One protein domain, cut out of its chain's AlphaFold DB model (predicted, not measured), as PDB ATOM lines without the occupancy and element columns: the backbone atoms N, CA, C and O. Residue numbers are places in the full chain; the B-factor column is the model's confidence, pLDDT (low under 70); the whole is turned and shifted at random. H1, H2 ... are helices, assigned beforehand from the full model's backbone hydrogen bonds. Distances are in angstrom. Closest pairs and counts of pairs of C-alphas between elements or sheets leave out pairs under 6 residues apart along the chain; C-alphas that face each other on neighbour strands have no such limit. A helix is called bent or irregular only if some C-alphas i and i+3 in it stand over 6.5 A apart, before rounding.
ATOM      1  N   MET A  26       3.082  17.989  32.029       93.12
ATOM      2  CA  MET A  26       3.465  17.012  33.050       93.12
ATOM      3  C   MET A  26       4.565  17.572  33.956       93.12
ATOM      4  O   MET A  26       4.527  17.379  35.170       93.12
ATOM      5  N   PHE A  27       5.525  18.318  33.397       93.31
ATOM      6  CA  PHE A  27       6.527  19.017  34.207       93.31
ATOM      7  C   PHE A  27       5.873  19.976  35.198       93.31
ATOM      8  O   PHE A  27       6.217  19.969  36.379       93.31
ATOM      9  N   SER A  28       4.918  20.782  34.733       92.12
ATOM     10  CA  SER A  28       4.234  21.762  35.576       92.12
ATOM     11  C   SER A  28       3.436  21.102  36.695       92.12
ATOM     12  O   SER A  28       3.450  21.617  37.814       92.12
ATOM     13  N   ASP A  29       2.825  19.946  36.441       92.12
ATOM     14  CA  ASP A  29       2.095  19.177  37.454       92.12
ATOM     15  C   ASP A  29       3.039  18.713  38.576       92.12
ATOM     16  O   ASP A  29       2.792  18.969  39.760       92.12
ATOM     17  N   HIS A  30       4.178  18.105  38.217       93.62
ATOM     18  CA  HIS A  30       5.193  17.682  39.186       93.62
ATOM     19  C   HIS A  30       5.786  18.860  39.962       93.62
ATOM     20  O   HIS A  30       5.888  18.805  41.188       93.62
ATOM     21  N   ILE A  31       6.161  19.937  39.269       91.50
ATOM     22  CA  ILE A  31       6.751  21.127  39.891       91.50
ATOM     23  C   ILE A  31       5.758  21.761  40.862       91.50
ATOM     24  O   ILE A  31       6.138  22.098  41.980       91.50
ATOM     25  N   SER A  32       4.488  21.891  40.476       90.44
ATOM     26  CA  SER A  32       3.448  22.459  41.337       90.44
ATOM     27  C   SER A  32       3.232  21.604  42.584       90.44
ATOM     28  O   SER A  32       3.194  22.138  43.692       90.44
ATOM     29  N   ALA A  33       3.183  20.277  42.430       92.44
ATOM     30  CA  ALA A  33       3.068  19.348  43.550       92.44
ATOM     31  C   ALA A  33       4.252  19.453  44.523       92.44
ATOM     32  O   ALA A  33       4.052  19.562  45.734       92.44
ATOM     33  N   ILE A  34       5.482  19.459  44.004       93.19
ATOM     34  CA  ILE A  34       6.700  19.594  44.810       93.19
ATOM     35  C   ILE A  34       6.705  20.929  45.537       93.19
ATOM     36  O   ILE A  34       6.878  20.953  46.753       93.19
ATOM     37  N   ARG A  35       6.449  22.027  44.819       91.56
ATOM     38  CA  ARG A  35       6.407  23.368  45.401       91.56
ATOM     39  C   ARG A  35       5.381  23.461  46.522       91.56
ATOM     40  O   ARG A  35       5.713  23.973  47.584       91.56
ATOM     41  N   ALA A  36       4.179  22.923  46.325       91.94
ATOM     42  CA  ALA A  36       3.144  22.897  47.353       91.94
ATOM     43  C   ALA A  36       3.589  22.108  48.596       91.94
ATOM     44  O   ALA A  36       3.457  22.606  49.714       91.94
ATOM     45  N   CYS A  37       4.166  20.913  48.415       94.19
ATOM     46  CA  CYS A  37       4.646  20.084  49.525       94.19
ATOM     47  C   CYS A  37       5.788  20.765  50.297       94.19
ATOM     48  O   CYS A  37       5.749  20.837  51.526       94.19
ATOM     49  N   THR A  38       6.784  21.293  49.582       93.94
ATOM     50  CA  THR A  38       7.924  22.006  50.170       93.94
ATOM     51  C   THR A  38       7.466  23.258  50.903       93.94
ATOM     52  O   THR A  38       7.828  23.454  52.059       93.94
ATOM     53  N   TRP A  39       6.644  24.091  50.262       93.88
ATOM     54  CA  TRP A  39       6.211  25.366  50.823       93.88
ATOM     55  C   TRP A  39       5.341  25.187  52.066       93.88
ATOM     56  O   TRP A  39       5.576  25.853  53.072       93.88
ATOM     57  N   HIS A  40       4.395  24.244  52.038       93.12
ATOM     58  CA  HIS A  40       3.525  23.964  53.179       93.12
ATOM     59  C   HIS A  40       4.327  23.603  54.436       93.12
ATOM     60  O   HIS A  40       4.121  24.178  55.505       93.12
ATOM     61  N   LYS A  41       5.300  22.692  54.306       94.06
ATOM     62  CA  LYS A  41       6.160  22.299  55.427       94.06
ATOM     63  C   LYS A  41       7.141  23.412  55.816       94.06
ATOM     64  O   LYS A  41       7.378  23.626  57.005       94.06
ATOM     65  N   TRP A  42       7.667  24.156  54.842       93.88
ATOM     66  CA  TRP A  42       8.556  25.293  55.080       93.88
ATOM     67  C   TRP A  42       7.898  26.376  55.936       93.88
ATOM     68  O   TRP A  42       8.511  26.844  56.890       93.88
ATOM     69  N   GLN A  43       6.640  26.737  55.664       92.62
ATOM     70  CA  GLN A  43       5.913  27.759  56.429       92.62
ATOM     71  C   GLN A  43       5.804  27.431  57.929       92.62
ATOM     72  O   GLN A  43       5.815  28.347  58.749       92.62
ATOM     73  N   ALA A  44       5.742  26.147  58.294       92.56
ATOM     74  CA  ALA A  44       5.695  25.715  59.690       92.56
ATOM     75  C   ALA A  44       7.061  25.802  60.402       92.56
ATOM     76  O   ALA A  44       7.121  26.072  61.604       92.56
ATOM     77  N   LEU A  45       8.159  25.573  59.673       93.06
ATOM     78  CA  LEU A  45       9.516  25.499  60.230       93.06
ATOM     79  C   LEU A  45      10.273  26.831  60.158       93.06
ATOM     80  O   LEU A  45      10.996  27.185  61.086       93.06
ATOM     81  N   ALA A  46      10.094  27.596  59.082       91.12
ATOM     82  CA  ALA A  46      10.843  28.821  58.811       91.12
ATOM     83  C   ALA A  46      10.803  29.871  59.938       91.12
ATOM     84  O   ALA A  46      11.831  30.517  60.150       91.12
ATOM     85  N   PRO A  47       9.692  30.067  60.682       92.50
ATOM     86  CA  PRO A  47       9.663  31.008  61.804       92.50
ATOM     87  C   PRO A  47      10.592  30.629  62.966       92.50
ATOM     88  O   PRO A  47      10.948  31.495  63.757       92.50
ATOM     89  N   GLN A  48      10.975  29.355  63.072       91.38
ATOM     90  CA  GLN A  48      11.812  28.824  64.152       91.38
ATOM     91  C   GLN A  48      13.312  28.938  63.834       91.38
ATOM     92  O   GLN A  48      14.155  28.790  64.714       91.38
ATOM     93  N   LEU A  49      13.654  29.207  62.571       91.56
ATOM     94  CA  LEU A  49      15.026  29.292  62.087       91.56
ATOM     95  C   LEU A  49      15.582  30.715  62.190       91.56
ATOM     96  O   LEU A  49      14.879  31.696  61.932       91.56
ATOM     97  N   SER A  50      16.888  30.822  62.457       90.19
ATOM     98  CA  SER A  50      17.592  32.108  62.394       90.19
ATOM     99  C   SER A  50      17.503  32.721  60.985       90.19
ATOM    100  O   SER A  50      17.709  32.000  59.999       90.19
ATOM    101  N   PRO A  51      17.250  34.041  60.857       85.25
ATOM    102  CA  PRO A  51      17.189  34.741  59.579       85.25
ATOM    103  C   PRO A  51      18.326  34.428  58.609       85.25
ATOM    104  O   PRO A  51      18.054  34.229  57.424       85.25
ATOM    105  N   ASP A  52      19.548  34.311  59.123       85.06
ATOM    106  CA  ASP A  52      20.769  34.177  58.326       85.06
ATOM    107  C   ASP A  52      20.873  32.830  57.597       85.06
ATOM    108  O   ASP A  52      21.488  32.735  56.536       85.06
ATOM    109  N   ILE A  53      20.240  31.780  58.133       89.12
ATOM    110  CA  ILE A  53      20.319  30.422  57.568       89.12
ATOM    111  C   ILE A  53      19.078  30.034  56.761       89.12
ATOM    112  O   ILE A  53      19.142  29.094  55.970       89.12
ATOM    113  N   ARG A  54      17.956  30.752  56.924       90.50
ATOM    114  CA  ARG A  54      16.661  30.399  56.310       90.50
ATOM    115  C   ARG A  54      16.761  30.188  54.804       90.50
ATOM    116  O   ARG A  54      16.325  29.162  54.297       90.50
ATOM    117  N   LEU A  55      17.375  31.128  54.093       87.62
ATOM    118  CA  LEU A  55      17.489  31.046  52.635       87.62
ATOM    119  C   LEU A  55      18.291  29.818  52.193       87.62
ATOM    120  O   LEU A  55      17.884  29.115  51.274       87.62
ATOM    121  N   HIS A  56      19.389  29.517  52.889       90.00
ATOM    122  CA  HIS A  56      20.213  28.352  52.583       90.00
ATOM    123  C   HIS A  56      19.467  27.033  52.833       90.00
ATOM    124  O   HIS A  56      19.522  26.126  52.006       90.00
ATOM    125  N   LYS A  57      18.714  26.932  53.936       93.44
ATOM    126  CA  LYS A  57      17.912  25.739  54.251       93.44
ATOM    127  C   LYS A  57      16.772  25.525  53.248       93.44
ATOM    128  O   LYS A  57      16.511  24.382  52.864       93.44
ATOM    129  N   LEU A  58      16.133  26.599  52.778       92.25
ATOM    130  CA  LEU A  58      15.112  26.523  51.727       92.25
ATOM    131  C   LEU A  58      15.708  26.061  50.392       92.25
ATOM    132  O   LEU A  58      15.127  25.205  49.726       92.25
ATOM    133  N   GLU A  59      16.875  26.586  50.021       91.00
ATOM    134  CA  GLU A  59      17.601  26.190  48.810       91.00
ATOM    135  C   GLU A  59      17.994  24.703  48.854       91.00
ATOM    136  O   GLU A  59      17.701  23.956  47.920       91.00
ATOM    137  N   GLN A  60      18.561  24.236  49.974       92.69
ATOM    138  CA  GLN A  60      18.884  22.819  50.193       92.69
ATOM    139  C   GLN A  60      17.644  21.925  50.081       92.69
ATOM    140  O   GLN A  60      17.671  20.898  49.401       92.69
ATOM    141  N   SER A  61      16.546  22.337  50.714       94.31
ATOM    142  CA  SER A  61      15.274  21.611  50.687       94.31
ATOM    143  C   SER A  61      14.711  21.519  49.269       94.31
ATOM    144  O   SER A  61      14.319  20.443  48.822       94.31
ATOM    145  N   THR A  62      14.730  22.631  48.534       92.62
ATOM    146  CA  THR A  62      14.276  22.695  47.139       92.62
ATOM    147  C   THR A  62      15.141  21.815  46.244       92.62
ATOM    148  O   THR A  62      14.609  21.022  45.468       92.62
ATOM    149  N   SER A  63      16.466  21.883  46.397       92.50
ATOM    150  CA  SER A  63      17.393  21.054  45.629       92.50
ATOM    151  C   SER A  63      17.161  19.565  45.869       92.50
ATOM    152  O   SER A  63      17.171  18.790  44.917       92.50
ATOM    153  N   LEU A  64      16.935  19.149  47.118       94.44
ATOM    154  CA  LEU A  64      16.718  17.741  47.442       94.44
ATOM    155  C   LEU A  64      15.382  17.228  46.881       94.44
ATOM    156  O   LEU A  64      15.328  16.147  46.295       94.44
ATOM    157  N   MET A  65      14.321  18.026  46.994       94.75
ATOM    158  CA  MET A  65      13.014  17.711  46.412       94.75
ATOM    159  C   MET A  65      13.062  17.622  44.884       94.75
ATOM    160  O   MET A  65      12.418  16.767  44.276       94.75
ATOM    161  N   PHE A  66      13.857  18.479  44.250       91.25
ATOM    162  CA  PHE A  66      14.029  18.469  42.806       91.25
ATOM    163  C   PHE A  66      14.885  17.286  42.321       91.25
ATOM    164  O   PHE A  66      14.607  16.696  41.271       91.25
ATOM    165  N   SER A  67      15.875  16.863  43.111       91.62
ATOM    166  CA  SER A  67      16.595  15.605  42.883       91.62
ATOM    167  C   SER A  67      15.667  14.393  42.983       91.62
ATOM    168  O   SER A  67      15.727  13.519  42.120       91.62
ATOM    169  N   LEU A  68      14.760  14.362  43.970       94.25
ATOM    170  CA  LEU A  68      13.750  13.305  44.090       94.25
ATOM    171  C   LEU A  68      12.860  13.229  42.844       94.25
ATOM    172  O   LEU A  68      12.597  12.137  42.353       94.25
ATOM    173  N   PHE A  69      12.414  14.367  42.309       93.19
ATOM    174  CA  PHE A  69      11.640  14.398  41.066       93.19
ATOM    175  C   PHE A  69      12.364  13.725  39.908       93.19
ATOM    176  O   PHE A  69      11.802  12.821  39.290       93.19
ATOM    177  N   ASN A  70      13.604  14.135  39.638       90.31
ATOM    178  CA  ASN A  70      14.365  13.572  38.528       90.31
ATOM    179  C   ASN A  70      14.634  12.076  38.752       90.31
ATOM    180  O   ASN A  70      14.381  11.282  37.854       90.31
ATOM    181  N   GLY A  71      15.047  11.675  39.958       91.62
ATOM    182  CA  GLY A  71      15.333  10.269  40.260       91.62
ATOM    183  C   GLY A  71      14.107   9.355  40.210       91.62
ATOM    184  O   GLY A  71      14.212   8.216  39.772       91.62
ATOM    185  N   LEU A  72      12.939   9.850  40.625       93.25
ATOM    186  CA  LEU A  72      11.719   9.044  40.689       93.25
ATOM    187  C   LEU A  72      10.975   8.972  39.351       93.25
ATOM    188  O   LEU A  72      10.331   7.970  39.067       93.25
ATOM    189  N   THR A  73      11.015  10.042  38.554       93.12
ATOM    190  CA  THR A  73      10.133  10.187  37.378       93.12
ATOM    191  C   THR A  73      10.878  10.225  36.050       93.12
ATOM    192  O   THR A  73      10.241  10.100  35.005       93.12
ATOM    193  N   ARG A  74      12.204  10.422  36.080       91.81
ATOM    194  CA  ARG A  74      13.077  10.583  34.905       91.81
ATOM    195  C   ARG A  74      14.454   9.920  35.106       91.81
ATOM    196  O   ARG A  74      15.469  10.582  34.865       91.81
ATOM    197  N   PRO A  75      14.531   8.648  35.546       89.56
ATOM    198  CA  PRO A  75      15.814   7.986  35.798       89.56
ATOM    199  C   PRO A  75      16.731   7.999  34.563       89.56
ATOM    200  O   PRO A  75      17.911   8.319  34.690       89.56
ATOM    201  N   ASP A  76      16.167   7.812  33.368       87.31
ATOM    202  CA  ASP A  76      16.895   7.791  32.088       87.31
ATOM    203  C   ASP A  76      17.555   9.136  31.721       87.31
ATOM    204  O   ASP A  76      18.376   9.217  30.811       87.31
ATOM    205  N   VAL A  77      17.198  10.223  32.413       87.38
ATOM    206  CA  VAL A  77      17.750  11.569  32.180       87.38
ATOM    207  C   VAL A  77      18.863  11.904  33.177       87.38
ATOM    208  O   VAL A  77      19.582  12.890  32.999       87.38
ATOM    209  N   LEU A  78      19.075  11.092  34.217       87.62
ATOM    210  CA  LEU A  78      20.156  11.312  35.183       87.62
ATOM    211  C   LEU A  78      21.564  11.337  34.556       87.62
ATOM    212  O   LEU A  78      22.354  12.188  34.990       87.62
ATOM    213  N   PRO A  79      21.880  10.524  33.522       87.44
ATOM    214  CA  PRO A  79      23.145  10.628  32.788       87.44
ATOM    215  C   PRO A  79      23.335  11.971  32.075       87.44
ATOM    216  O   PRO A  79      24.464  12.387  31.853       87.44
ATOM    217  N   TRP A  80      22.260  12.701  31.761       87.38
ATOM    218  CA  TRP A  80      22.352  14.083  31.280       87.38
ATOM    219  C   TRP A  80      22.503  15.067  32.434       87.38
ATOM    220  O   TRP A  80      23.366  15.942  32.419       87.38
ATOM    221  N   TYR A  81      21.674  14.919  33.462       85.81
ATOM    222  CA  TYR A  81      21.531  15.887  34.546       85.81
ATOM    223  C   TYR A  81      22.769  15.983  35.453       85.81
ATOM    224  O   TYR A  81      23.119  17.066  35.928       85.81
ATOM    225  N   THR A  82      23.445  14.854  35.682       86.81
ATOM    226  CA  THR A  82      24.582  14.764  36.609       86.81
ATOM    227  C   THR A  82      25.859  15.368  36.020       86.81
ATOM    228  O   THR A  82      26.412  16.280  36.648       86.81
ATOM    229  N   PRO A  83      26.323  14.965  34.817       88.88
ATOM    230  CA  PRO A  83      27.563  15.486  34.246       88.88
ATOM    231  C   PRO A  83      27.449  16.956  33.847       88.88
ATOM    232  O   PRO A  83      28.391  17.714  34.049       88.88
ATOM    233  N   THR A  84      26.286  17.388  33.349       89.25
ATOM    234  CA  THR A  84      26.041  18.797  32.977       89.25
ATOM    235  C   THR A  84      25.902  19.724  34.184       89.25
ATOM    236  O   THR A  84      25.870  20.942  34.023       89.25
ATOM    237  N   LYS A  85      25.790  19.165  35.401       89.31
ATOM    238  CA  LYS A  85      25.569  19.898  36.659       89.31
ATOM    239  C   LYS A  85      24.351  20.829  36.608       89.31
ATOM    240  O   LYS A  85      24.273  21.791  37.375       89.31
ATOM    241  N   TRP A  86      23.380  20.524  35.744       85.38
ATOM    242  CA  TRP A  86      22.222  21.378  35.472       85.38
ATOM    243  C   TRP A  86      21.399  21.693  36.727       85.38
ATOM    244  O   TRP A  86      20.842  22.784  36.868       85.38
ATOM    245  N   TYR A  87      21.399  20.761  37.684       85.50
ATOM    246  CA  TYR A  87      20.748  20.914  38.982       85.50
ATOM    247  C   TYR A  87      21.156  22.160  39.752       85.50
ATOM    248  O   TYR A  87      20.321  22.721  40.451       85.50
ATOM    249  N   LYS A  88      22.408  22.617  39.623       86.31
ATOM    250  CA  LYS A  88      22.892  23.776  40.378       86.31
ATOM    251  C   LYS A  88      22.066  25.019  40.064       86.31
ATOM    252  O   LYS A  88      21.583  25.684  40.970       86.31
ATOM    253  N   HIS A  89      21.841  25.276  38.778       88.44
ATOM    254  CA  HIS A  89      21.113  26.460  38.333       88.44
ATOM    255  C   HIS A  89      19.599  26.324  38.498       88.44
ATOM    256  O   HIS A  89      18.926  27.293  38.849       88.44
ATOM    257  N   LEU A  90      19.048  25.129  38.258       88.62
ATOM    258  CA  LEU A  90      17.612  24.918  38.423       88.62
ATOM    259  C   LEU A  90      17.181  24.988  39.887       88.62
ATOM    260  O   LEU A  90      16.124  25.550  40.161       88.62
ATOM    261  N   SER A  91      17.985  24.489  40.829       88.81
ATOM    262  CA  SER A  91      17.669  24.600  42.256       88.81
ATOM    263  C   SER A  91      17.551  26.061  42.696       88.81
ATOM    264  O   SER A  91      16.577  26.410  43.361       88.81
ATOM    265  N   GLU A  92      18.469  26.938  42.277       91.56
ATOM    266  CA  GLU A  92      18.406  28.382  42.560       91.56
ATOM    267  C   GLU A  92      17.161  29.034  41.938       91.56
ATOM    268  O   GLU A  92      16.432  29.760  42.618       91.56
ATOM    269  N   LEU A  93      16.876  28.735  40.665       93.06
ATOM    270  CA  LEU A  93      15.704  29.247  39.952       93.06
ATOM    271  C   LEU A  93      14.393  28.819  40.627       93.06
ATOM    272  O   LEU A  93      13.534  29.659  40.889       93.06
ATOM    273  N   VAL A  94      14.238  27.530  40.933       91.31
ATOM    274  CA  VAL A  94      13.022  26.993  41.563       91.31
ATOM    275  C   VAL A  94      12.859  27.534  42.982       91.31
ATOM    276  O   VAL A  94      11.738  27.835  43.391       91.31
ATOM    277  N   THR A  95      13.962  27.727  43.710       92.06
ATOM    278  CA  THR A  95      13.947  28.360  45.037       92.06
ATOM    279  C   THR A  95      13.466  29.808  44.945       92.06
ATOM    280  O   THR A  95      12.611  30.222  45.727       92.06
ATOM    281  N   TRP A  96      13.946  30.573  43.959       93.00
ATOM    282  CA  TRP A  96      13.464  31.934  43.713       93.00
ATOM    283  C   TRP A  96      11.980  31.961  43.312       93.00
ATOM    284  O   TRP A  96      11.233  32.787  43.826       93.00
ATOM    285  N   GLN A  97      11.519  31.031  42.470       90.94
ATOM    286  CA  GLN A  97      10.098  30.916  42.102       90.94
ATOM    287  C   GLN A  97       9.201  30.563  43.305       90.94
ATOM    288  O   GLN A  97       8.028  30.930  43.323       90.94
ATOM    289  N   LEU A  98       9.733  29.853  44.307       89.75
ATOM    290  CA  LEU A  98       9.046  29.557  45.569       89.75
ATOM    291  C   LEU A  98       9.004  30.760  46.516       89.75
ATOM    292  O   LEU A  98       7.982  31.014  47.152       89.75
ATOM    293  N   HIS A  99      10.118  31.480  46.637       90.00
ATOM    294  CA  HIS A  99      10.255  32.617  47.538       90.00
ATOM    295  C   HIS A  99      10.966  33.788  46.840       90.00
ATOM    296  O   HIS A  99      12.177  33.976  47.011       90.00
ATOM    297  N   PRO A 100      10.229  34.584  46.043       91.12
ATOM    298  CA  PRO A 100      10.819  35.622  45.208       91.12
ATOM    299  C   PRO A 100      11.260  36.817  46.058       91.12
ATOM    300  O   PRO A 100      10.497  37.742  46.329       91.12
ATOM    301  N   THR A 101      12.524  36.806  46.475       90.62
ATOM    302  CA  THR A 101      13.182  37.922  47.165       90.62
ATOM    303  C   THR A 101      14.340  38.466  46.338       90.62
ATOM    304  O   THR A 101      14.860  37.795  45.442       90.62
ATOM    305  N   ARG A 102      14.778  39.691  46.654       91.38
ATOM    306  CA  ARG A 102      15.948  40.307  46.012       91.38
ATOM    307  C   ARG A 102      17.215  39.467  46.205       91.38
ATOM    308  O   ARG A 102      17.990  39.322  45.264       91.38
ATOM    309  N   ASP A 103      17.386  38.884  47.388       90.12
ATOM    310  CA  ASP A 103      18.552  38.061  47.717       90.12
ATOM    311  C   ASP A 103      18.562  36.751  46.925       90.12
ATOM    312  O   ASP A 103      19.611  36.342  46.431       90.12
ATOM    313  N   MET A 104      17.397  36.117  46.740       89.69
ATOM    314  CA  MET A 104      17.267  34.932  45.884       89.69
ATOM    315  C   MET A 104      17.486  35.271  44.414       89.69
ATOM    316  O   MET A 104      18.247  34.586  43.737       89.69
ATOM    317  N   TYR A 105      16.912  36.375  43.936       92.56
ATOM    318  CA  TYR A 105      17.116  36.842  42.566       92.56
ATOM    319  C   TYR A 105      18.600  37.078  42.247       92.56
ATOM    320  O   TYR A 105      19.064  36.738  41.161       92.56
ATOM    321  N   ALA A 106      19.363  37.631  43.198       92.44
ATOM    322  CA  ALA A 106      20.792  37.880  43.022       92.44
ATOM    323  C   ALA A 106      21.606  36.593  42.790       92.44
ATOM    324  O   ALA A 106      22.621  36.650  42.093       92.44
ATOM    325  N   ARG A 107      21.149  35.452  43.327       90.75
ATOM    326  CA  ARG A 107      21.776  34.134  43.133       90.75
ATOM    327  C   ARG A 107      21.427  33.503  41.792       90.75
ATOM    328  O   ARG A 107      22.261  32.805  41.234       90.75
ATOM    329  N   VAL A 108      20.240  33.782  41.245       93.19
ATOM    330  CA  VAL A 108      19.821  33.216  39.956       93.19
ATOM    331  C   VAL A 108      20.821  33.603  38.866       93.19
ATOM    332  O   VAL A 108      21.048  34.789  38.575       93.19
ATOM    333  N   HIS A 109      21.399  32.577  38.240       93.00
ATOM    334  CA  HIS A 109      22.352  32.733  37.151       93.00
ATOM    335  C   HIS A 109      21.774  33.630  36.032       93.00
ATOM    336  O   HIS A 109      20.606  33.467  35.669       93.00
ATOM    337  N   PRO A 110      22.563  34.550  35.434       92.69
ATOM    338  CA  PRO A 110      22.059  35.559  34.497       92.69
ATOM    339  C   PRO A 110      21.184  35.021  33.359       92.69
ATOM    340  O   PRO A 110      20.164  35.626  33.045       92.69
ATOM    341  N   LYS A 111      21.532  33.857  32.795       92.75
ATOM    342  CA  LYS A 111      20.756  33.185  31.734       92.75
ATOM    343  C   LYS A 111      19.331  32.779  32.157       92.75
ATOM    344  O   LYS A 111      18.450  32.701  31.312       92.75
ATOM    345  N   TYR A 112      19.086  32.559  33.448       94.06
ATOM    346  CA  TYR A 112      17.773  32.161  33.968       94.06
ATOM    347  C   TYR A 112      16.979  33.300  34.591       94.06
ATOM    348  O   TYR A 112      15.805  33.103  34.905       94.06
ATOM    349  N   ARG A 113      17.569  34.490  34.747       93.38
ATOM    350  CA  ARG A 113      16.852  35.629  35.327       93.38
ATOM    351  C   ARG A 113      15.586  35.921  34.516       93.38
ATOM    352  O   ARG A 113      15.653  35.885  33.285       93.38
ATOM    353  N   PRO A 114      14.442  36.156  35.173       93.44
ATOM    354  CA  PRO A 114      13.181  36.406  34.487       93.44
ATOM    355  C   PRO A 114      13.251  37.677  33.629       93.44
ATOM    356  O   PRO A 114      13.847  38.681  34.031       93.44
ATOM    357  N   SER A 115      12.624  37.627  32.456       93.25
ATOM    358  CA  SER A 115      12.298  38.780  31.622       93.25
ATOM    359  C   SER A 115      11.123  39.564  32.219       93.25
ATOM    360  O   SER A 115      10.448  39.104  33.141       93.25
ATOM    361  N   ALA A 116      10.843  40.750  31.673       92.94
ATOM    362  CA  ALA A 116       9.651  41.508  32.052       92.94
ATOM    363  C   ALA A 116       8.367  40.695  31.808       92.94
ATOM    364  O   ALA A 116       7.502  40.660  32.676       92.94
ATOM    365  N   LEU A 117       8.298  39.978  30.679       94.38
ATOM    366  CA  LEU A 117       7.159  39.131  30.320       94.38
ATOM    367  C   LEU A 117       6.915  38.032  31.365       94.38
ATOM    368  O   LEU A 117       5.782  37.814  31.782       94.38
ATOM    369  N   GLN A 118       7.985  37.381  31.831       94.00
ATOM    370  CA  GLN A 118       7.918  36.329  32.851       94.00
ATOM    371  C   GLN A 118       7.410  36.837  34.213       94.00
ATOM    372  O   GLN A 118       6.876  36.064  35.001       94.00
ATOM    373  N   VAL A 119       7.570  38.128  34.513       91.12
ATOM    374  CA  VAL A 119       7.076  38.722  35.769       91.12
ATOM    375  C   VAL A 119       5.618  39.178  35.649       91.12
ATOM    376  O   VAL A 119       4.926  39.264  36.661       91.12
ATOM    377  N   THR A 120       5.137  39.476  34.438       91.12
ATOM    378  CA  THR A 120       3.795  40.041  34.217       91.12
ATOM    379  C   THR A 120       2.743  39.023  33.791       91.12
ATOM    380  O   THR A 120       1.558  39.275  33.986       91.12
ATOM    381  N   GLU A 121       3.146  37.896  33.208       93.44
ATOM    382  CA  GLU A 121       2.231  36.929  32.593       93.44
ATOM    383  C   GLU A 121       2.088  35.627  33.388       93.44
ATOM    384  O   GLU A 121       2.984  35.207  34.120       93.44
ATOM    385  N   SER A 122       0.965  34.931  33.182       90.88
ATOM    386  CA  SER A 122       0.774  33.558  33.662       90.88
ATOM    387  C   SER A 122       1.154  32.553  32.577       90.88
ATOM    388  O   SER A 122       0.662  32.627  31.450       90.88
ATOM    389  N   TYR A 123       2.024  31.601  32.912       93.62
ATOM    390  CA  TYR A 123       2.519  30.583  31.985       93.62
ATOM    391  C   TYR A 123       3.075  29.357  32.743       93.62
ATOM    392  O   TYR A 123       3.326  29.431  33.951       93.62
ATOM    393  N   PRO A 124       3.316  28.224  32.053       92.50
ATOM    394  CA  PRO A 124       3.992  27.070  32.638       92.50
ATOM    395  C   PRO A 124       5.426  27.404  33.081       92.50
ATOM    396  O   PRO A 124       6.337  27.499  32.261       92.50
ATOM    397  N   THR A 125       5.662  27.540  34.388       90.81
ATOM    398  CA  THR A 125       6.973  27.977  34.932       90.81
ATOM    399  C   THR A 125       8.160  27.057  34.607       90.81
ATOM    400  O   THR A 125       9.305  27.443  34.817       90.81
ATOM    401  N   PHE A 126       7.925  25.849  34.085       91.44
ATOM    402  CA  PHE A 126       9.001  24.984  33.590       91.44
ATOM    403  C   PHE A 126       9.638  25.511  32.289       91.44
ATOM    404  O   PHE A 126      10.776  25.157  31.992       91.44
ATOM    405  N   ILE A 127       8.961  26.409  31.553       95.88
ATOM    406  CA  ILE A 127       9.559  27.159  30.433       95.88
ATOM    407  C   ILE A 127      10.810  27.914  30.906       95.88
ATOM    408  O   ILE A 127      11.781  28.045  30.159       95.88
ATOM    409  N   ASP A 128      10.840  28.333  32.175       94.56
ATOM    410  CA  ASP A 128      11.969  29.057  32.759       94.56
ATOM    411  C   ASP A 128      13.253  28.229  32.807       94.56
ATOM    412  O   ASP A 128      14.324  28.803  32.979       94.56
ATOM    413  N   TRP A 129      13.166  26.908  32.619       93.06
ATOM    414  CA  TRP A 129      14.319  26.012  32.551       93.06
ATOM    415  C   TRP A 129      15.079  26.124  31.229       93.06
ATOM    416  O   TRP A 129      16.164  25.563  31.103       93.06
ATOM    417  N   CYS A 130      14.553  26.846  30.240       95.00
ATOM    418  CA  CYS A 130      15.327  27.243  29.073       95.00
ATOM    419  C   CYS A 130      16.242  28.434  29.442       95.00
ATOM    420  O   CYS A 130      15.750  29.467  29.888       95.00
ATOM    421  N   PRO A 131      17.570  28.356  29.240       94.38
ATOM    422  CA  PRO A 131      18.499  29.424  29.624       94.38
ATOM    423  C   PRO A 131      18.501  30.619  28.654       94.38
ATOM    424  O   PRO A 131      19.304  31.542  28.790       94.38
ATOM    425  N   PHE A 132      17.666  30.595  27.617       94.75
ATOM    426  CA  PHE A 132      17.677  31.590  26.556       94.75
ATOM    427  C   PHE A 132      16.447  32.488  26.677       94.75
ATOM    428  O   PHE A 132      15.343  32.097  26.310       94.75
ATOM    429  N   HIS A 133      16.634  33.699  27.207       92.94
ATOM    430  CA  HIS A 133      15.542  34.642  27.479       92.94
ATOM    431  C   HIS A 133      14.650  34.925  26.257       92.94
ATOM    432  O   HIS A 133      13.439  34.779  26.368       92.94
ATOM    433  N   ALA A 134      15.228  35.216  25.086       93.38
ATOM    434  CA  ALA A 134      14.455  35.463  23.869       93.38
ATOM    435  C   ALA A 134      13.617  34.241  23.443       93.38
ATOM    436  O   ALA A 134      12.465  34.381  23.035       93.38
ATOM    437  N   LEU A 135      14.156  33.027  23.606       95.62
ATOM    438  CA  LEU A 135      13.434  31.793  23.296       95.62
ATOM    439  C   LEU A 135      12.315  31.512  24.312       95.62
ATOM    440  O   LEU A 135      11.222  31.110  23.919       95.62
ATOM    441  N   ARG A 136      12.550  31.779  25.606       96.00
ATOM    442  CA  ARG A 136      11.512  31.703  26.650       96.00
ATOM    443  C   ARG A 136      10.348  32.631  26.353       96.00
ATOM    444  O   ARG A 136       9.204  32.187  26.398       96.00
ATOM    445  N   ASP A 137      10.627  33.879  25.999       95.88
ATOM    446  CA  ASP A 137       9.575  34.849  25.702       95.88
ATOM    447  C   ASP A 137       8.726  34.390  24.505       95.88
ATOM    448  O   ASP A 137       7.497  34.449  24.550       95.88
ATOM    449  N   LYS A 138       9.351  33.816  23.467       95.69
ATOM    450  CA  LYS A 138       8.628  33.198  22.344       95.69
ATOM    451  C   LYS A 138       7.772  32.010  22.780       95.69
ATOM    452  O   LYS A 138       6.604  31.941  22.394       95.69
ATOM    453  N   LEU A 139       8.307  31.109  23.604       96.81
ATOM    454  CA  LEU A 139       7.547  29.980  24.153       96.81
ATOM    455  C   LEU A 139       6.324  30.453  24.942       96.81
ATOM    456  O   LEU A 139       5.235  29.914  24.755       96.81
ATOM    457  N   ILE A 140       6.478  31.484  25.773       96.81
ATOM    458  CA  ILE A 140       5.389  32.062  26.565       96.81
ATOM    459  C   ILE A 140       4.318  32.647  25.641       96.81
ATOM    460  O   ILE A 140       3.150  32.269  25.728       96.81
ATOM    461  N   LEU A 141       4.708  33.516  24.706       95.81
ATOM    462  CA  LEU A 141       3.771  34.199  23.810       95.81
ATOM    463  C   LEU A 141       3.019  33.233  22.885       95.81
ATOM    464  O   LEU A 141       1.824  33.410  22.637       95.81
ATOM    465  N   MET A 142       3.698  32.202  22.383       95.25
ATOM    466  CA  MET A 142       3.171  31.354  21.312       95.25
ATOM    467  C   MET A 142       2.583  30.032  21.833       95.25
ATOM    468  O   MET A 142       1.550  29.578  21.315       95.25
ATOM    469  N   HIS A 143       3.183  29.449  22.879       96.12
ATOM    470  CA  HIS A 143       2.955  28.065  23.307       96.12
ATOM    471  C   HIS A 143       2.594  27.866  24.791       96.12
ATOM    472  O   HIS A 143       2.416  26.715  25.182       96.12
ATOM    473  N   ALA A 144       2.429  28.905  25.620       94.38
ATOM    474  CA  ALA A 144       2.093  28.729  27.044       94.38
ATOM    475  C   ALA A 144       0.887  27.794  27.296       94.38
ATOM    476  O   ALA A 144       0.918  26.972  28.207       94.38
ATOM    477  N   ALA A 145      -0.151  27.863  26.461       93.44
ATOM    478  CA  ALA A 145      -1.346  27.014  26.545       93.44
ATOM    479  C   ALA A 145      -1.299  25.769  25.632       93.44
ATOM    480  O   ALA A 145      -2.319  25.120  25.412       93.44
ATOM    481  N   ASN A 146      -0.152  25.465  25.022       93.69
ATOM    482  CA  ASN A 146      -0.013  24.359  24.078       93.69
ATOM    483  C   ASN A 146       0.078  23.023  24.829       93.69
ATOM    484  O   ASN A 146       0.881  22.886  25.746       93.69
ATOM    485  N   THR A 147      -0.708  22.022  24.435       91.44
ATOM    486  CA  THR A 147      -0.698  20.680  25.053       91.44
ATOM    487  C   THR A 147       0.573  19.880  24.770       91.44
ATOM    488  O   THR A 147       0.830  18.884  25.435       91.44
ATOM    489  N   ARG A 148       1.385  20.323  23.803       93.69
ATOM    490  CA  ARG A 148       2.690  19.747  23.456       93.69
ATOM    491  C   ARG A 148       3.861  20.567  24.001       93.69
ATOM    492  O   ARG A 148       4.988  20.358  23.569       93.69
ATOM    493  N   ILE A 149       3.625  21.507  24.920       94.88
ATOM    494  CA  ILE A 149       4.679  22.396  25.437       94.88
ATOM    495  C   ILE A 149       5.867  21.616  26.021       94.88
ATOM    496  O   ILE A 149       7.013  21.994  25.783       94.88
ATOM    497  N   ASP A 150       5.612  20.491  26.696       94.69
ATOM    498  CA  ASP A 150       6.666  19.614  27.218       94.69
ATOM    499  C   ASP A 150       7.561  19.076  26.094       94.69
ATOM    500  O   ASP A 150       8.783  19.098  26.212       94.69
ATOM    501  N   GLU A 151       6.966  18.629  24.984       95.62
ATOM    502  CA  GLU A 151       7.706  18.113  23.828       95.62
ATOM    503  C   GLU A 151       8.583  19.190  23.193       95.62
ATOM    504  O   GLU A 151       9.740  18.920  22.885       95.62
ATOM    505  N   ILE A 152       8.055  20.407  23.043       96.44
ATOM    506  CA  ILE A 152       8.773  21.533  22.435       96.44
ATOM    507  C   ILE A 152       9.984  21.913  23.293       96.44
ATOM    508  O   ILE A 152      11.092  22.067  22.782       96.44
ATOM    509  N   VAL A 153       9.805  22.031  24.613       96.00
ATOM    510  CA  VAL A 153      10.902  22.367  25.535       96.00
ATOM    511  C   VAL A 153      11.943  21.246  25.599       96.00
ATOM    512  O   VAL A 153      13.143  21.521  25.667       96.00
ATOM    513  N   LEU A 154      11.518  19.982  25.531       95.50
ATOM    514  CA  LEU A 154      12.435  18.844  25.454       95.50
ATOM    515  C   LEU A 154      13.196  18.798  24.129       95.50
ATOM    516  O   LEU A 154      14.388  18.489  24.139       95.50
ATOM    517  N   ASP A 155      12.563  19.136  23.005       96.81
ATOM    518  CA  ASP A 155      13.259  19.290  21.726       96.81
ATOM    519  C   ASP A 155      14.319  20.382  21.820       96.81
ATOM    520  O   ASP A 155      15.467  20.133  21.463       96.81
ATOM    521  N   ILE A 156      13.981  21.547  22.382       96.69
ATOM    522  CA  ILE A 156      14.939  22.635  22.621       96.69
ATOM    523  C   ILE A 156      16.151  22.128  23.408       96.69
ATOM    524  O   ILE A 156      17.284  22.300  22.960       96.69
ATOM    525  N   ALA A 157      15.925  21.456  24.540       94.75
ATOM    526  CA  ALA A 157      17.002  20.925  25.373       94.75
ATOM    527  C   ALA A 157      17.848  19.854  24.658       94.75
ATOM    528  O   ALA A 157      19.062  19.788  24.850       94.75
ATOM    529  N   SER A 158      17.227  19.048  23.796       95.31
ATOM    530  CA  SER A 158      17.913  18.019  22.999       95.31
ATOM    531  C   SER A 158      18.764  18.621  21.872       95.31
ATOM    532  O   SER A 158      19.715  17.992  21.413       95.31
ATOM    533  N   HIS A 159      18.459  19.856  21.464       96.75
ATOM    534  CA  HIS A 159      19.193  20.626  20.454       96.75
ATOM    535  C   HIS A 159      20.239  21.571  21.063       96.75
ATOM    536  O   HIS A 159      20.859  22.348  20.334       96.75
ATOM    537  N   LYS A 291      -1.111   9.544  42.168       92.88
ATOM    538  CA  LYS A 291      -1.366   9.635  43.612       92.88
ATOM    539  C   LYS A 291      -0.255   8.995  44.451       92.88
ATOM    540  O   LYS A 291      -0.075   9.396  45.601       92.88
ATOM    541  N   ALA A 292       0.449   7.986  43.938       94.81
ATOM    542  CA  ALA A 292       1.533   7.331  44.660       94.81
ATOM    543  C   ALA A 292       2.767   8.237  44.714       94.81
ATOM    544  O   ALA A 292       3.278   8.493  45.803       94.81
ATOM    545  N   THR A 293       3.170   8.811  43.582       95.19
ATOM    546  CA  THR A 293       4.238   9.806  43.490       95.19
ATOM    547  C   THR A 293       3.938  11.033  44.347       95.19
ATOM    548  O   THR A 293       4.804  11.475  45.101       95.19
ATOM    549  N   LEU A 294       2.701  11.545  44.332       94.94
ATOM    550  CA  LEU A 294       2.314  12.674  45.183       94.94
ATOM    551  C   LEU A 294       2.445  12.354  46.681       94.94
ATOM    552  O   LEU A 294       2.917  13.191  47.452       94.94
ATOM    553  N   ARG A 295       2.069  11.140  47.112       95.56
ATOM    554  CA  ARG A 295       2.293  10.695  48.500       95.56
ATOM    555  C   ARG A 295       3.780  10.650  48.840       95.56
ATOM    556  O   ARG A 295       4.153  11.114  49.915       95.56
ATOM    557  N   VAL A 296       4.619  10.152  47.930       97.12
ATOM    558  CA  VAL A 296       6.078  10.150  48.112       97.12
ATOM    559  C   VAL A 296       6.599  11.577  48.287       97.12
ATOM    560  O   VAL A 296       7.312  11.829  49.251       97.12
ATOM    561  N   TYR A 297       6.188  12.532  47.445       96.75
ATOM    562  CA  TYR A 297       6.586  13.938  47.597       96.75
ATOM    563  C   TYR A 297       6.178  14.533  48.945       96.75
ATOM    564  O   TYR A 297       6.989  15.211  49.571       96.75
ATOM    565  N   ARG A 298       4.962  14.254  49.426       95.94
ATOM    566  CA  ARG A 298       4.490  14.741  50.732       95.94
ATOM    567  C   ARG A 298       5.319  14.186  51.888       95.94
ATOM    568  O   ARG A 298       5.838  14.960  52.687       95.94
ATOM    569  N   HIS A 299       5.459  12.862  51.966       96.69
ATOM    570  CA  HIS A 299       6.210  12.215  53.046       96.69
ATOM    571  C   HIS A 299       7.687  12.594  53.018       96.69
ATOM    572  O   HIS A 299       8.283  12.859  54.060       96.69
ATOM    573  N   PHE A 300       8.273  12.655  51.823       97.19
ATOM    574  CA  PHE A 300       9.668  13.019  51.682       97.19
ATOM    575  C   PHE A 300       9.907  14.492  52.022       97.19
ATOM    576  O   PHE A 300      10.876  14.774  52.712       97.19
ATOM    577  N   ALA A 301       9.027  15.420  51.625       96.62
ATOM    578  CA  ALA A 301       9.128  16.821  52.042       96.62
ATOM    579  C   ALA A 301       9.045  16.962  53.569       96.62
ATOM    580  O   ALA A 301       9.847  17.680  54.164       96.62
ATOM    581  N   ASP A 302       8.111  16.255  54.212       96.12
ATOM    582  CA  ASP A 302       7.964  16.277  55.668       96.12
ATOM    583  C   ASP A 302       9.245  15.827  56.383       96.12
ATOM    584  O   ASP A 302       9.763  16.546  57.245       96.12
ATOM    585  N   TRP A 303       9.801  14.688  55.967       96.56
ATOM    586  CA  TRP A 303      11.054  14.159  56.499       96.56
ATOM    587  C   TRP A 303      12.248  15.072  56.186       96.56
ATOM    588  O   TRP A 303      12.949  15.508  57.100       96.56
ATOM    589  N   ALA A 304      12.459  15.403  54.911       95.94
ATOM    590  CA  ALA A 304      13.622  16.140  54.434       95.94
ATOM    591  C   ALA A 304      13.734  17.515  55.091       95.94
ATOM    592  O   ALA A 304      14.795  17.861  55.605       95.94
ATOM    593  N   LEU A 305      12.646  18.291  55.115       95.81
ATOM    594  CA  LEU A 305      12.681  19.628  55.702       95.81
ATOM    595  C   LEU A 305      12.864  19.563  57.220       95.81
ATOM    596  O   LEU A 305      13.558  20.414  57.764       95.81
ATOM    597  N   THR A 306      12.308  18.552  57.895       94.44
ATOM    598  CA  THR A 306      12.536  18.357  59.336       94.44
ATOM    599  C   THR A 306      14.009  18.074  59.623       94.44
ATOM    600  O   THR A 306      14.578  18.698  60.508       94.44
ATOM    601  N   VAL A 307      14.651  17.191  58.853       94.81
ATOM    602  CA  VAL A 307      16.077  16.863  59.029       94.81
ATOM    603  C   VAL A 307      16.979  18.043  58.667       94.81
ATOM    604  O   VAL A 307      17.949  18.315  59.363       94.81
ATOM    605  N   ILE A 308      16.673  18.756  57.581       94.31
ATOM    606  CA  ILE A 308      17.472  19.898  57.122       94.31
ATOM    607  C   ILE A 308      17.361  21.078  58.096       94.31
ATOM    608  O   ILE A 308      18.344  21.797  58.278       94.31
ATOM    609  N   CYS A 309      16.186  21.300  58.689       91.19
ATOM    610  CA  CYS A 309      15.906  22.448  59.558       91.19
ATOM    611  C   CYS A 309      16.060  22.161  61.059       91.19
ATOM    612  O   CYS A 309      15.870  23.089  61.843       91.19
ATOM    613  N   ALA A 310      16.361  20.919  61.448       85.44
ATOM    614  CA  ALA A 310      16.806  20.586  62.801       85.44
ATOM    615  C   ALA A 310      18.160  21.249  63.108       85.44
ATOM    616  O   ALA A 310      18.346  21.642  64.279       85.44
TER     617      ALA A 310
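Overview. This is residues 26 to 159 and 291 to 310 of the 310 residues of an uncharacterized protein of Diplodia seriata (UniProt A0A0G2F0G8). Three long helices, H1, H2 and H10, stand as a triangular bundle, H4 crosses H2 with short H5 folded back on it, and a looser group of short helices, H6 to H9, makes the other end of the longest axis. H7 packs on residues 27 to 31 of H1 and so links this group to the bundle. The printed part has 154 residues with ten named helices, H1 to H10 in chain order, and no named strand; the class is all helix. It is compact, with a radius of gyration of the C-alphas of 15.6 A, and rounded, spanning 44 by 35 by 29 A.

Along the chain. Find C-alpha 26 at (3.465, 17.012, 33.050); from there H1 runs 34.3 A to residue 48, with a kink of 35 degrees near residue 42. H2, residues 51 to 73, covers 33.8 A. H1, H2 and H3, residues 75 to 81, are irregular: C-alphas 52 and 55 of H2 are 7.3 A apart, while H1 and H3 are only just so, with 6.9 A between C-alphas 44 and 47 and between C-alphas 76 and 79. Next come H4, residues 87 to 98 and 16.0 A long, H5, 102 to 107, H6, 116 to 120, H7, 125 to 129, H8, 133 to 143, and H9, 149 to 158. After the cut, H10 runs 26.8 A from residue 291 to C-alpha 309 at (15.906, 22.448, 59.558).

Arrangement. Look first at the bundle H1, H2 and H10, up and down, each running against the one before it. H1 and H2 form a helical hairpin at a shallow tilt of 30 degrees; their closest C-alphas, of Ala 46 and Arg 54, are 6.5 A apart. H10 touches H1 at Cys 37 and Arg 298, C-alphas 5.5 A apart, and touches residues 57 to 65 of H2, closest at Ser 61 and Leu 305, C-alphas 6.0 A apart. H2 is the hub: it also touches H4 at a steep tilt of 64 degrees, C-alphas of Ser 63 and Ser 91 4.9 A apart, and H3 only at the corner, only just, with 3 pairs of C-alphas within 8 A, closest at Asn 70 and Leu 78, 7.1 A. H4 and H5 form a helical hairpin, closest C-alphas Trp 96 and Met 104, 5.3 A. H7 touches H1, C-alphas of Ser 28 and Phe 126 6.1 A apart, and H8, C-alphas of Ile 127 and Arg 136 6.2 A apart. H6 is close to H8 but not clearly touching, closest C-alphas Leu 117 and Asp 137, 6.7 A; H9 is likewise close to H8, closest C-alphas His 143 and Ile 149, 6.3 A. Every O i to N i+4 pair is within hydrogen-bond range in H6, H8, H9 and H10, against 16 of 19 in H1, 17 of 19 in H2, 7 of 8 in H4, 1 of 2 in H5, 1 of 3 in H3 with 3 of 4 O i to N i+3 pairs, and 0 of 1 in H7 with 2 of 2.

Size, cuts and confidence. The two C-alphas farthest apart, of Gln 48 and His 159, are 45.1 A apart. Residues 160 to 290 are not printed, and C-alphas 159 and 291 are 32.9 A apart across this cut. Of the links that are printed whole, none is long; H5 to H6 is short and the others are tight. The mean pLDDT of the printed part is 92.6, and no printed residue is under 70.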